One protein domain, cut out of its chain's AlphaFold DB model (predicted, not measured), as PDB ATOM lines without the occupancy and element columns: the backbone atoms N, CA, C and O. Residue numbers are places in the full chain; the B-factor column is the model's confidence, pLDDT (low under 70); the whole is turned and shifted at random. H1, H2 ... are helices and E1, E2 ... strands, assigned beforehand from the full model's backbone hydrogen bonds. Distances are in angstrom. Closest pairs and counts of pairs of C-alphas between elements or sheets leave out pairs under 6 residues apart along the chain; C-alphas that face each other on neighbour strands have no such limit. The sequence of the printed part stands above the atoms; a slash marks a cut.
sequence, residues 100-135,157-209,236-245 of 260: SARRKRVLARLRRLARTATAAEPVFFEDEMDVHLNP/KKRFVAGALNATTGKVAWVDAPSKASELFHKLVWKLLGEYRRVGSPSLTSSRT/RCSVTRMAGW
ATOM      1  N   SER A 100      52.230  -7.472 -18.452       91.81
ATOM      2  CA  SER A 100      51.617  -8.095 -19.624       91.81
ATOM      3  C   SER A 100      50.085  -7.985 -19.623       91.81
ATOM      4  O   SER A 100      49.489  -7.811 -20.691       91.81
ATOM      5  N   ALA A 101      49.435  -8.020 -18.455       94.75
ATOM      6  CA  ALA A 101      47.982  -7.957 -18.326       94.75
ATOM      7  C   ALA A 101      47.454  -6.543 -18.612       94.75
ATOM      8  O   ALA A 101      46.544  -6.370 -19.429       94.75
ATOM      9  N   ARG A 102      48.059  -5.514 -18.012       94.69
ATOM     10  CA  ARG A 102      47.748  -4.104 -18.269       94.69
ATOM     11  C   ARG A 102      47.977  -3.761 -19.733       94.69
ATOM     12  O   ARG A 102      47.090  -3.170 -20.352       94.69
ATOM     13  N   ARG A 103      49.108  -4.176 -20.313       92.81
ATOM     14  CA  ARG A 103      49.390  -3.979 -21.742       92.81
ATOM     15  C   ARG A 103      48.299  -4.595 -22.619       92.81
ATOM     16  O   ARG A 103      47.788  -3.915 -23.509       92.81
ATOM     17  N   LYS A 104      47.907  -5.849 -22.359       94.94
ATOM     18  CA  LYS A 104      46.833  -6.533 -23.102       94.94
ATOM     19  C   LYS A 104      45.500  -5.787 -22.992       94.94
ATOM     20  O   LYS A 104      44.871  -5.546 -24.022       94.94
ATOM     21  N   ARG A 105      45.100  -5.358 -21.786       96.19
ATOM     22  CA  ARG A 105      43.854  -4.591 -21.568       96.19
ATOM     23  C   ARG A 105      43.839  -3.273 -22.342       96.19
ATOM     24  O   ARG A 105      42.857  -2.975 -23.020       96.19
ATOM     25  N   VAL A 106      44.924  -2.499 -22.273       92.69
ATOM     26  CA  VAL A 106      45.032  -1.220 -22.996       92.69
ATOM     27  C   VAL A 106      44.956  -1.453 -24.503       92.69
ATOM     28  O   VAL A 106      44.131  -0.833 -25.170       92.69
ATOM     29  N   LEU A 107      45.735  -2.395 -25.040       94.06
ATOM     30  CA  LEU A 107      45.713  -2.704 -26.473       94.06
ATOM     31  C   LEU A 107      44.339  -3.191 -26.947       94.06
ATOM     32  O   LEU A 107      43.899  -2.794 -28.023       94.06
ATOM     33  N   ALA A 108      43.639  -4.008 -26.155       95.12
ATOM     34  CA  ALA A 108      42.281  -4.442 -26.477       95.12
ATOM     35  C   ALA A 108      41.310  -3.252 -26.563       95.12
ATOM     36  O   ALA A 108      40.525  -3.170 -27.509       95.12
ATOM     37  N   ARG A 109      41.403  -2.292 -25.631       94.94
ATOM     38  CA  ARG A 109      40.606  -1.056 -25.666       94.94
ATOM     39  C   ARG A 109      40.906  -0.221 -26.911       94.94
ATOM     40  O   ARG A 109      39.966   0.195 -27.581       94.94
ATOM     41  N   LEU A 110      42.182  -0.004 -27.236       92.75
ATOM     42  CA  LEU A 110      42.577   0.781 -28.413       92.75
ATOM     43  C   LEU A 110      42.121   0.118 -29.717       92.75
ATOM     44  O   LEU A 110      41.548   0.778 -30.578       92.75
ATOM     45  N   ARG A 111      42.287  -1.206 -29.833       94.12
ATOM     46  CA  ARG A 111      41.790  -1.983 -30.978       94.12
ATOM     47  C   ARG A 111      40.272  -1.934 -31.090       94.12
ATOM     48  O   ARG A 111      39.751  -1.897 -32.197       94.12
ATOM     49  N   ARG A 112      39.544  -1.950 -29.968       94.06
ATOM     50  CA  ARG A 112      38.085  -1.785 -29.984       94.06
ATOM     51  C   ARG A 112      37.704  -0.413 -30.528       94.06
ATOM     52  O   ARG A 112      36.903  -0.373 -31.445       94.06
ATOM     53  N   LEU A 113      38.313   0.661 -30.018       92.00
ATOM     54  CA  LEU A 113      38.061   2.027 -30.492       92.00
ATOM     55  C   LEU A 113      38.312   2.163 -31.996       92.00
ATOM     56  O   LEU A 113      37.456   2.681 -32.700       92.00
ATOM     57  N   ALA A 114      39.442   1.647 -32.482       92.38
ATOM     58  CA  ALA A 114      39.771   1.661 -33.904       92.38
ATOM     59  C   ALA A 114      38.748   0.890 -34.756       92.38
ATOM     60  O   ALA A 114      38.333   1.381 -35.799       92.38
ATOM     61  N   ARG A 115      38.296  -0.289 -34.301       92.62
ATOM     62  CA  ARG A 115      37.279  -1.085 -35.015       92.62
ATOM     63  C   ARG A 115      35.896  -0.441 -35.024       92.62
ATOM     64  O   ARG A 115      35.142  -0.669 -35.958       92.62
ATOM     65  N   THR A 116      35.546   0.310 -33.983       91.44
ATOM     66  CA  THR A 116      34.249   0.994 -33.872       91.44
ATOM     67  C   THR A 116      34.294   2.432 -34.389       91.44
ATOM     68  O   THR A 116      33.365   3.192 -34.132       91.44
ATOM     69  N   ALA A 117      35.384   2.837 -35.045       89.69
ATOM     70  CA  ALA A 117      35.499   4.160 -35.638       89.69
ATOM     71  C   ALA A 117      34.492   4.301 -36.784       89.69
ATOM     72  O   ALA A 117      34.312   3.385 -37.587       89.69
ATOM     73  N   THR A 118      33.842   5.456 -36.862       87.19
ATOM     74  CA  THR A 118      32.889   5.763 -37.932       87.19
ATOM     75  C   THR A 118      33.349   6.999 -38.687       87.19
ATOM     76  O   THR A 118      34.208   7.740 -38.209       87.19
ATOM     77  N   ALA A 119      32.751   7.266 -39.849       84.00
ATOM     78  CA  ALA A 119      32.987   8.529 -40.539       84.00
ATOM     79  C   ALA A 119      32.627   9.726 -39.645       84.00
ATOM     80  O   ALA A 119      33.334  10.721 -39.691       84.00
ATOM     81  N   ALA A 120      31.592   9.607 -38.802       84.38
ATOM     82  CA  ALA A 120      31.160  10.646 -37.868       84.38
ATOM     83  C   ALA A 120      31.991  10.719 -36.568       84.38
ATOM     84  O   ALA A 120      31.914  11.698 -35.833       84.38
ATOM     85  N   GLU A 121      32.781   9.692 -36.265       85.50
ATOM     86  CA  GLU A 121      33.675   9.656 -35.108       85.50
ATOM     87  C   GLU A 121      34.983   8.954 -35.487       85.50
ATOM     88  O   GLU A 121      35.215   7.795 -35.108       85.50
ATOM     89  N   PRO A 122      35.836   9.615 -36.287       89.38
ATOM     90  CA  PRO A 122      37.092   9.028 -36.702       89.38
ATOM     91  C   PRO A 122      38.029   8.883 -35.500       89.38
ATOM     92  O   PRO A 122      38.077   9.721 -34.593       89.38
ATOM     93  N   VAL A 123      38.806   7.802 -35.512       92.19
ATOM     94  CA  VAL A 123      39.840   7.522 -34.516       92.19
ATOM     95  C   VAL A 123      41.201   7.678 -35.172       92.19
ATOM     96  O   VAL A 123      41.449   7.124 -36.245       92.19
ATOM     97  N   PHE A 124      42.089   8.406 -34.498       93.50
ATOM     98  CA  PHE A 124      43.453   8.630 -34.961       93.50
ATOM     99  C   PHE A 124      44.471   8.089 -33.963       93.50
ATOM    100  O   PHE A 124      44.318   8.256 -32.748       93.50
ATOM    101  N   PHE A 125      45.525   7.469 -34.493       93.44
ATOM    102  CA  PHE A 125      46.756   7.201 -33.756       93.44
ATOM    103  C   PHE A 125      47.722   8.355 -33.996       93.44
ATOM    104  O   PHE A 125      48.078   8.619 -35.144       93.44
ATOM    105  N   GLU A 126      48.118   9.037 -32.930       94.44
ATOM    106  CA  GLU A 126      49.003  10.196 -32.997       94.44
ATOM    107  C   GLU A 126      50.366   9.893 -32.366       94.44
ATOM    108  O   GLU A 126      50.447   9.119 -31.405       94.44
ATOM    109  N   ASP A 127      51.423  10.467 -32.952       92.31
ATOM    110  CA  ASP A 127      52.781  10.456 -32.397       92.31
ATOM    111  C   ASP A 127      53.605  11.678 -32.857       92.31
ATOM    112  O   ASP A 127      53.359  12.272 -33.916       92.31
ATOM    113  N   GLU A 128      54.628  12.012 -32.065       91.75
ATOM    114  CA  GLU A 128      55.585  13.102 -32.300       91.75
ATOM    115  C   GLU A 128      56.982  12.536 -32.604       91.75
ATOM    116  O   GLU A 128      57.524  11.741 -31.831       91.75
ATOM    117  N   MET A 129      57.640  13.023 -33.659       90.75
ATOM    118  CA  MET A 129      59.018  12.652 -33.990       90.75
ATOM    119  C   MET A 129      59.958  13.857 -34.124       90.75
ATOM    120  O   MET A 129      59.606  14.908 -34.660       90.75
ATOM    121  N   ASP A 130      61.197  13.669 -33.666       91.62
ATOM    122  CA  ASP A 130      62.301  14.606 -33.862       91.62
ATOM    123  C   ASP A 130      63.076  14.213 -35.135       91.62
ATOM    124  O   ASP A 130      63.610  13.106 -35.238       91.62
ATOM    125  N   VAL A 131      63.201  15.135 -36.085       89.88
ATOM    126  CA  VAL A 131      63.992  14.981 -37.311       89.88
ATOM    127  C   VAL A 131      65.319  15.710 -37.138       89.88
ATOM    128  O   VAL A 131      65.371  16.935 -37.012       89.88
ATOM    129  N   HIS A 132      66.409  14.949 -37.135       87.12
ATOM    130  CA  HIS A 132      67.762  15.498 -37.165       87.12
ATOM    131  C   HIS A 132      68.096  15.919 -38.598       87.12
ATOM    132  O   HIS A 132      68.023  15.084 -39.497       87.12
ATOM    133  N   LEU A 133      68.480  17.182 -38.807       84.12
ATOM    134  CA  LEU A 133      68.814  17.680 -40.148       84.12
ATOM    135  C   LEU A 133      70.258  17.382 -40.566       84.12
ATOM    136  O   LEU A 133      70.587  17.480 -41.744       84.12
ATOM    137  N   ASN A 134      71.127  17.004 -39.623       85.56
ATOM    138  CA  ASN A 134      72.490  16.613 -39.969       85.56
ATOM    139  C   ASN A 134      72.486  15.324 -40.811       85.56
ATOM    140  O   ASN A 134      71.772  14.376 -40.463       85.56
ATOM    141  N   PRO A 135      73.331  15.240 -41.856       76.69
ATOM    142  CA  PRO A 135      73.492  14.004 -42.604       76.69
ATOM    143  C   PRO A 135      73.969  12.888 -41.669       76.69
ATOM    144  O   PRO A 135      74.803  13.101 -40.781       76.69
ATOM    145  N   LYS A 157      70.470  21.435 -35.858       84.62
ATOM    146  CA  LYS A 157      69.128  21.961 -36.112       84.62
ATOM    147  C   LYS A 157      68.159  20.783 -36.227       84.62
ATOM    148  O   LYS A 157      68.331  19.909 -37.075       84.62
ATOM    149  N   LYS A 158      67.139  20.764 -35.370       88.81
ATOM    150  CA  LYS A 158      66.061  19.773 -35.413       88.81
ATOM    151  C   LYS A 158      64.820  20.365 -36.070       88.81
ATOM    152  O   LYS A 158      64.570  21.563 -35.960       88.81
ATOM    153  N   ARG A 159      64.026  19.510 -36.705       90.94
ATOM    154  CA  ARG A 159      62.616  19.782 -37.007       90.94
ATOM    155  C   ARG A 159      61.760  18.796 -36.244       90.94
ATOM    156  O   ARG A 159      62.188  17.675 -35.994       90.94
ATOM    157  N   PHE A 160      60.573  19.220 -35.855       92.69
ATOM    158  CA  PHE A 160      59.640  18.375 -35.125       92.69
ATOM    159  C   PHE A 160      58.436  18.136 -36.009       92.69
ATOM    160  O   PHE A 160      57.942  19.073 -36.629       92.69
ATOM    161  N   VAL A 161      58.000  16.887 -36.087       95.19
ATOM    162  CA  VAL A 161      56.852  16.476 -36.890       95.19
ATOM    163  C   VAL A 161      55.863  15.798 -35.961       95.19
ATOM    164  O   VAL A 161      56.259  14.967 -35.145       95.19
ATOM    165  N   ALA A 162      54.588  16.144 -36.087       95.19
ATOM    166  CA  ALA A 162      53.503  15.397 -35.469       95.19
ATOM    167  C   ALA A 162      52.631  14.801 -36.570       95.19
ATOM    168  O   ALA A 162      52.315  15.472 -37.558       95.19
ATOM    169  N   GLY A 163      52.283  13.530 -36.409       95.31
ATOM    170  CA  GLY A 163      51.497  12.773 -37.372       95.31
ATOM    171  C   GLY A 163      50.282  12.139 -36.714       95.31
ATOM    172  O   GLY A 163      50.361  11.668 -35.586       95.31
ATOM    173  N   ALA A 164      49.172  12.101 -37.443       96.00
ATOM    174  CA  ALA A 164      47.949  11.406 -37.083       96.00
ATOM    175  C   ALA A 164      47.566  10.432 -38.201       96.00
ATOM    176  O   ALA A 164      47.282  10.837 -39.330       96.00
ATOM    177  N   LEU A 165      47.542   9.142 -37.878       95.38
ATOM    178  CA  LEU A 165      47.099   8.068 -38.761       95.38
ATOM    179  C   LEU A 165      45.617   7.779 -38.514       95.38
ATOM    180  O   LEU A 165      45.243   7.386 -37.409       95.38
ATOM    181  N   ASN A 166      44.782   7.931 -39.541       93.62
ATOM    182  CA  ASN A 166      43.379   7.531 -39.488       93.62
ATOM    183  C   ASN A 166      43.275   5.999 -39.403       93.62
ATOM    184  O   ASN A 166      43.731   5.291 -40.302       93.62
ATOM    185  N   ALA A 167      42.661   5.492 -38.334       91.56
ATOM    186  CA  ALA A 167      42.585   4.059 -38.053       91.56
ATOM    187  C   ALA A 167      41.720   3.267 -39.052       91.56
ATOM    188  O   ALA A 167      41.899   2.056 -39.166       91.56
ATOM    189  N   THR A 168      40.801   3.929 -39.759       90.31
ATOM    190  CA  THR A 168      39.904   3.303 -40.741       90.31
ATOM    191  C   THR A 168      40.480   3.382 -42.150       90.31
ATOM    192  O   THR A 168      40.482   2.389 -42.867       90.31
ATOM    193  N   THR A 169      40.970   4.557 -42.559       90.75
ATOM    194  CA  THR A 169      41.395   4.794 -43.951       90.75
ATOM    195  C   THR A 169      42.883   4.566 -44.189       90.75
ATOM    196  O   THR A 169      43.310   4.505 -45.337       90.75
ATOM    197  N   GLY A 170      43.699   4.508 -43.134       92.06
ATOM    198  CA  GLY A 170      45.157   4.441 -43.253       92.06
ATOM    199  C   GLY A 170      45.816   5.747 -43.715       92.06
ATOM    200  O   GLY A 170      47.037   5.799 -43.855       92.06
ATOM    201  N   LYS A 171      45.045   6.823 -43.940       93.94
ATOM    202  CA  LYS A 171      45.586   8.126 -44.347       93.94
ATOM    203  C   LYS A 171      46.340   8.777 -43.186       93.94
ATOM    204  O   LYS A 171      45.817   8.861 -42.075       93.94
ATOM    205  N   VAL A 172      47.534   9.296 -43.465       95.06
ATOM    206  CA  VAL A 172      48.340  10.063 -42.506       95.06
ATOM    207  C   VAL A 172      48.192  11.557 -42.776       95.06
ATOM    208  O   VAL A 172      48.518  12.028 -43.865       95.06
ATOM    209  N   ALA A 173      47.739  12.310 -41.775       94.75
ATOM    210  CA  ALA A 173      47.874  13.761 -41.735       94.75
ATOM    211  C   ALA A 173      49.086  14.120 -40.871       94.75
ATOM    212  O   ALA A 173      49.296  13.518 -39.822       94.75
ATOM    213  N   TRP A 174      49.891  15.090 -41.292       96.00
ATOM    214  CA  TRP A 174      51.075  15.505 -40.539       96.00
ATOM    215  C   TRP A 174      51.302  17.011 -40.622       96.00
ATOM    216  O   TRP A 174      50.857  17.665 -41.569       96.00
ATOM    217  N   VAL A 175      51.988  17.551 -39.623       95.50
ATOM    218  CA  VAL A 175      52.438  18.947 -39.542       95.50
ATOM    219  C   VAL A 175      53.861  18.982 -39.008       95.50
ATOM    220  O   VAL A 175      54.283  18.053 -38.317       95.50
ATOM    221  N   ASP A 176      54.595  20.052 -39.294       94.75
ATOM    222  CA  ASP A 176      55.924  20.270 -38.745       94.75
ATOM    223  C   ASP A 176      56.066  21.631 -38.045       94.75
ATOM    224  O   ASP A 176      55.275  22.558 -38.233       94.75
ATOM    225  N   ALA A 177      57.076  21.731 -37.182       92.31
ATOM    226  CA  ALA A 177      57.414  22.944 -36.452       92.31
ATOM    227  C   ALA A 177      58.930  23.046 -36.200       92.31
ATOM    228  O   ALA A 177      59.633  22.029 -36.126       92.31
ATOM    229  N   PRO A 178      59.457  24.273 -36.025       88.81
ATOM    230  CA  PRO A 178      60.858  24.486 -35.665       88.81
ATOM    231  C   PRO A 178      61.176  24.105 -34.209       88.81
ATOM    232  O   PRO A 178      62.339  23.883 -33.887       88.81
ATOM    233  N   SER A 179      60.176  24.006 -33.327       85.81
ATOM    234  CA  SER A 179      60.350  23.696 -31.903       85.81
ATOM    235  C   SER A 179      59.369  22.621 -31.418       85.81
ATOM    236  O   SER A 179      58.290  22.426 -31.980       85.81
ATOM    237  N   LYS A 180      59.749  21.909 -30.348       81.19
ATOM    238  CA  LYS A 180      58.911  20.896 -29.688       81.19
ATOM    239  C   LYS A 180      57.987  21.552 -28.664       81.19
ATOM    240  O   LYS A 180      58.180  21.403 -27.458       81.19
ATOM    241  N   ALA A 181      57.025  22.321 -29.156       85.50
ATOM    242  CA  ALA A 181      56.048  23.038 -28.343       85.50
ATOM    243  C   ALA A 181      54.638  22.456 -28.516       85.50
ATOM    244  O   ALA A 181      54.345  21.810 -29.520       85.50
ATOM    245  N   SER A 182      53.741  22.745 -27.565       85.00
ATOM    246  CA  SER A 182      52.317  22.371 -27.644       85.00
ATOM    247  C   SER A 182      51.633  22.882 -28.919       85.00
ATOM    248  O   SER A 182      50.666  22.287 -29.388       85.00
ATOM    249  N   GLU A 183      52.167  23.950 -29.516       86.56
ATOM    250  CA  GLU A 183      51.738  24.485 -30.808       86.56
ATOM    251  C   GLU A 183      51.762  23.431 -31.925       86.56
ATOM    252  O   GLU A 183      50.870  23.418 -32.768       86.56
ATOM    253  N   LEU A 184      52.733  22.509 -31.915       90.12
ATOM    254  CA  LEU A 184      52.819  21.432 -32.903       90.12
ATOM    255  C   LEU A 184      51.580  20.523 -32.841       90.12
ATOM    256  O   LEU A 184      50.995  20.198 -33.873       90.12
ATOM    257  N   PHE A 185      51.134  20.177 -31.632       87.94
ATOM    258  CA  PHE A 185      49.912  19.401 -31.433       87.94
ATOM    259  C   PHE A 185      48.667  20.206 -31.829       87.94
ATOM    260  O   PHE A 185      47.796  19.689 -32.524       87.94
ATOM    261  N   HIS A 186      48.592  21.492 -31.464       90.38
ATOM    262  CA  HIS A 186      47.474  22.352 -31.872       90.38
ATOM    263  C   HIS A 186      47.370  22.454 -33.399       90.38
ATOM    264  O   HIS A 186      46.279  22.314 -33.947       90.38
ATOM    265  N   LYS A 187      48.500  22.627 -34.096       92.56
ATOM    266  CA  LYS A 187      48.577  22.620 -35.564       92.56
ATOM    267  C   LYS A 187      48.041  21.316 -36.152       92.56
ATOM    268  O   LYS A 187      47.289  21.358 -37.124       92.56
ATOM    269  N   LEU A 188      48.382  20.174 -35.552       93.44
ATOM    270  CA  LEU A 188      47.879  18.873 -35.992       93.44
ATOM    271  C   LEU A 188      46.360  18.776 -35.822       93.44
ATOM    272  O   LEU A 188      45.667  18.380 -36.755       93.44
ATOM    273  N   VAL A 189      45.833  19.183 -34.664       91.81
ATOM    274  CA  VAL A 189      44.386  19.179 -34.398       91.81
ATOM    275  C   VAL A 189      43.652  20.086 -35.384       91.81
ATOM    276  O   VAL A 189      42.700  19.638 -36.014       91.81
ATOM    277  N   TRP A 190      44.117  21.319 -35.596       93.38
ATOM    278  CA  TRP A 190      43.509  22.238 -36.565       93.38
ATOM    279  C   TRP A 190      43.508  21.683 -37.988       93.38
ATOM    280  O   TRP A 190      42.499  21.792 -38.689       93.38
ATOM    281  N   LYS A 191      44.599  21.030 -38.402       93.25
ATOM    282  CA  LYS A 191      44.663  20.345 -39.696       93.25
ATOM    283  C   LYS A 191      43.608  19.243 -39.804       93.25
ATOM    284  O   LYS A 191      42.890  19.185 -40.800       93.25
ATOM    285  N   LEU A 192      43.462  18.411 -38.772       91.94
ATOM    286  CA  LEU A 192      42.441  17.361 -38.738       91.94
ATOM    287  C   LEU A 192      41.018  17.938 -38.773       91.94
ATOM    288  O   LEU A 192      40.178  17.436 -39.516       91.94
ATOM    289  N   LEU A 193      40.745  19.013 -38.033       88.62
ATOM    290  CA  LEU A 193      39.442  19.688 -38.056       88.62
ATOM    291  C   LEU A 193      39.104  20.243 -39.446       88.62
ATOM    292  O   LEU A 193      37.956  20.152 -39.883       88.62
ATOM    293  N   GLY A 194      40.098  20.786 -40.155       87.56
ATOM    294  CA  GLY A 194      39.937  21.260 -41.529       87.56
ATOM    295  C   GLY A 194      39.644  20.129 -42.519       87.56
ATOM    296  O   GLY A 194      38.742  20.258 -43.344       87.56
ATOM    297  N   GLU A 195      40.365  19.009 -42.416       86.75
ATOM    298  CA  GLU A 195      40.218  17.869 -43.333       86.75
ATOM    299  C   GLU A 195      38.928  17.061 -43.103       86.75
ATOM    300  O   GLU A 195      38.351  16.542 -44.057       86.75
ATOM    301  N   TYR A 196      38.450  16.967 -41.858       80.25
ATOM    302  CA  TYR A 196      37.303  16.129 -41.477       80.25
ATOM    303  C   TYR A 196      36.047  16.950 -41.130       80.25
ATOM    304  O   TYR A 196      35.140  16.469 -40.463       80.25
ATOM    305  N   ARG A 197      35.945  18.183 -41.637       65.25
ATOM    306  CA  ARG A 197      34.921  19.195 -41.300       65.25
ATOM    307  C   ARG A 197      33.450  18.799 -41.547       65.25
ATOM    308  O   ARG A 197      32.551  19.497 -41.094       65.25
ATOM    309  N   ARG A 198      33.181  17.696 -42.259       55.72
ATOM    310  CA  ARG A 198      31.822  17.144 -42.504       55.72
ATOM    311  C   ARG A 198      31.345  16.169 -41.425       55.72
ATOM    312  O   ARG A 198      30.265  15.599 -41.524       55.72
ATOM    313  N   VAL A 199      32.169  15.976 -40.410       55.06
ATOM    314  CA  VAL A 199      31.934  15.106 -39.272       55.06
ATOM    315  C   VAL A 199      31.499  16.003 -38.116       55.06
ATOM    316  O   VAL A 199      32.220  16.942 -37.791       55.06
ATOM    317  N   GLY A 200      30.298  15.792 -37.565       44.69
ATOM    318  CA  GLY A 200      29.700  16.670 -36.547       44.69
ATOM    319  C   GLY A 200      30.678  17.071 -35.432       44.69
ATOM    320  O   GLY A 200      31.522  16.273 -35.034       44.69
ATOM    321  N   SER A 201      30.566  18.322 -34.963       39.06
ATOM    322  CA  SER A 201      31.514  19.023 -34.079       39.06
ATOM    323  C   SER A 201      32.244  18.110 -33.081       39.06
ATOM    324  O   SER A 201      31.603  17.558 -32.188       39.06
ATOM    325  N   PRO A 202      33.570  17.957 -33.190       42.94
ATOM    326  CA  PRO A 202      34.282  16.918 -32.466       42.94
ATOM    327  C   PRO A 202      34.636  17.317 -31.028       42.94
ATOM    328  O   PRO A 202      35.354  18.280 -30.779       42.94
ATOM    329  N   SER A 203      34.206  16.506 -30.068       37.09
ATOM    330  CA  SER A 203      34.753  16.462 -28.713       37.09
ATOM    331  C   SER A 203      36.025  15.614 -28.726       37.09
ATOM    332  O   SER A 203      35.991  14.417 -29.013       37.09
ATOM    333  N   LEU A 204      37.170  16.250 -28.469       40.03
ATOM    334  CA  LEU A 204      38.460  15.578 -28.353       40.03
ATOM    335  C   LEU A 204      38.586  14.941 -26.970       40.03
ATOM    336  O   LEU A 204      38.701  15.638 -25.964       40.03
ATOM    337  N   THR A 205      38.661  13.612 -26.914       38.06
ATOM    338  CA  THR A 205      39.134  12.926 -25.703       38.06
ATOM    339  C   THR A 205      40.570  12.459 -25.931       38.06
ATOM    340  O   THR A 205      40.793  11.416 -26.540       38.06
ATOM    341  N   SER A 206      41.551  13.234 -25.460       39.66
ATOM    342  CA  SER A 206      42.957  12.810 -25.403       39.66
ATOM    343  C   SER A 206      43.220  12.167 -24.042       39.66
ATOM    344  O   SER A 206      43.230  12.842 -23.011       39.66
ATOM    345  N   SER A 207      43.416  10.847 -23.998       34.97
ATOM    346  CA  SER A 207      43.838  10.186 -22.761       34.97
ATOM    347  C   SER A 207      45.338  10.391 -22.553       34.97
ATOM    348  O   SER A 207      46.169   9.659 -23.098       34.97
ATOM    349  N   ARG A 208      45.690  11.395 -21.747       34.50
ATOM    350  CA  ARG A 208      47.067  11.676 -21.331       34.50
ATOM    351  C   ARG A 208      47.521  10.580 -20.359       34.50
ATOM    352  O   ARG A 208      47.100  10.562 -19.209       34.50
ATOM    353  N   THR A 209      48.388   9.663 -20.789       32.12
ATOM    354  CA  THR A 209      49.073   8.762 -19.844       32.12
ATOM    355  C   THR A 209      50.441   9.352 -19.526       32.12
ATOM    356  O   THR A 209      51.452   8.973 -20.110       32.12
ATOM    357  N   ARG A 236      54.735   9.107 -27.354       30.80
ATOM    358  CA  ARG A 236      53.434   9.604 -26.918       30.80
ATOM    359  C   ARG A 236      52.419   8.986 -27.853       30.80
ATOM    360  O   ARG A 236      52.044   9.579 -28.841       30.80
ATOM    361  N   CYS A 237      51.970   7.783 -27.525       28.83
ATOM    362  CA  CYS A 237      50.836   7.219 -28.237       28.83
ATOM    363  C   CYS A 237      49.567   7.768 -27.582       28.83
ATOM    364  O   CYS A 237      49.133   7.267 -26.538       28.83
ATOM    365  N   SER A 238      49.028   8.850 -28.141       43.16
ATOM    366  CA  SER A 238      47.704   9.336 -27.772       43.16
ATOM    367  C   SER A 238      46.695   8.825 -28.802       43.16
ATOM    368  O   SER A 238      46.929   8.845 -30.010       43.16
ATOM    369  N   VAL A 239      45.587   8.265 -28.315       38.06
ATOM    370  CA  VAL A 239      44.447   7.929 -29.168       38.06
ATOM    371  C   VAL A 239      43.417   9.000 -28.929       38.06
ATOM    372  O   VAL A 239      42.898   9.134 -27.820       38.06
ATOM    373  N   THR A 240      43.168   9.776 -29.973       42.00
ATOM    374  CA  THR A 240      42.193  10.854 -29.930       42.00
ATOM    375  C   THR A 240      40.928  10.363 -30.610       42.00
ATOM    376  O   THR A 240      40.940   9.990 -31.786       42.00
ATOM    377  N   ARG A 241      39.838  10.328 -29.841       38.81
ATOM    378  CA  ARG A 241      38.480  10.149 -30.361       38.81
ATOM    379  C   ARG A 241      37.859  11.530 -30.530       38.81
ATOM    380  O   ARG A 241      37.999  12.356 -29.627       38.81
ATOM    381  N   MET A 242      37.210  11.749 -31.664       44.91
ATOM    382  CA  MET A 242      36.436  12.948 -31.981       44.91
ATOM    383  C   MET A 242      34.941  12.568 -31.967       44.91
ATOM    384  O   MET A 242      34.571  11.707 -32.755       44.91
ATOM    385  N   ALA A 243      34.109  13.116 -31.061       37.56
ATOM    386  CA  ALA A 243      32.675  12.750 -30.939       37.56
ATOM    387  C   ALA A 243      31.694  13.948 -30.871       37.56
ATOM    388  O   ALA A 243      31.992  14.952 -30.236       37.56
ATOM    389  N   GLY A 244      30.515  13.851 -31.493       34.19
ATOM    390  CA  GLY A 244      29.556  14.956 -31.690       34.19
ATOM    391  C   GLY A 244      28.704  15.372 -30.473       34.19
ATOM    392  O   GLY A 244      28.259  14.528 -29.699       34.19
ATOM    393  N   TRP A 245      28.405  16.675 -30.344       26.98
ATOM    394  CA  TRP A 245      27.417  17.247 -29.402       26.98
ATOM    395  C   TRP A 245      26.009  17.290 -30.037       26.98
ATOM    396  O   TRP A 245      25.874  17.674 -31.199       26.98
TER     397      TRP A 245
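AT A GLANCE: This is residues 100 to 135, 157 to 209 and 236 to 245 of the 260 residues of the protein "Transposase, IS630 family" of Anaeromyxobacter sp. (strain Fw109-5) (UniProt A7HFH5). A five-stranded antiparallel sheet, strongly twisted and curled like part of a barrel, wraps round helix H2 on one face. Residues 100 to 109 of a second helix, H1, stick out from this body as a free arm. The 99 printed residues include two named helices and five named strands, in the order H1, E1, E2, E3, H2, E4, E5; the sheet runs E3, E2, E1, E5, E4. The class is mixed, helices and strands; the whole is compact, with a radius of gyration of the C-alphas of 14.6 A and spans of 41 by 39 by 22 A.

IN THESE COORDINATES: H1, residues 100 to 115, begins at C-alpha (51.617, -8.095, -19.624) and is 22.2 A long. E1 is residues 123 to 132, 29.2 A; E2 158 to 166, 26.1 A; E3 172 to 177; H2 182 to 195, 20.3 A; E4 202 to 206. E5, residues 238 to 244, ends at C-alpha (29.556, 14.956, -31.690).

HOW THE PARTS SIT: E3 and E4 are the edge strands. The hairpin E2 and E3 has N 164 and O 173 at 2.8 A, within hydrogen-bond range, as are N 131 and O 159 of E1 and E2, 2.7 A, N 126 and O 238 of E1 and E5, 3.2 A, and N 203 and O 243 of E4 and E5, 2.7 A. H2, on one face in two layers, touches E3, closest at the C-alphas of Val 175 and Leu 188, 5.8 A. H1 only grazes the sheet with residues 110 to 115; H1 and H2 are apart. In both helices every O i to N i+4 pair is within hydrogen-bond range.

THE WHOLE: The C-alphas farthest apart, of Pro 135 and Trp 245, are 48.0 A apart. Residues 136 to 156 and 210 to 235 are not printed, with C-alpha gaps of 11.2 A and 8.4 A. Of the links printed whole, none is long. Residues 197 to 209 and 236 to 245 have pLDDT under 70.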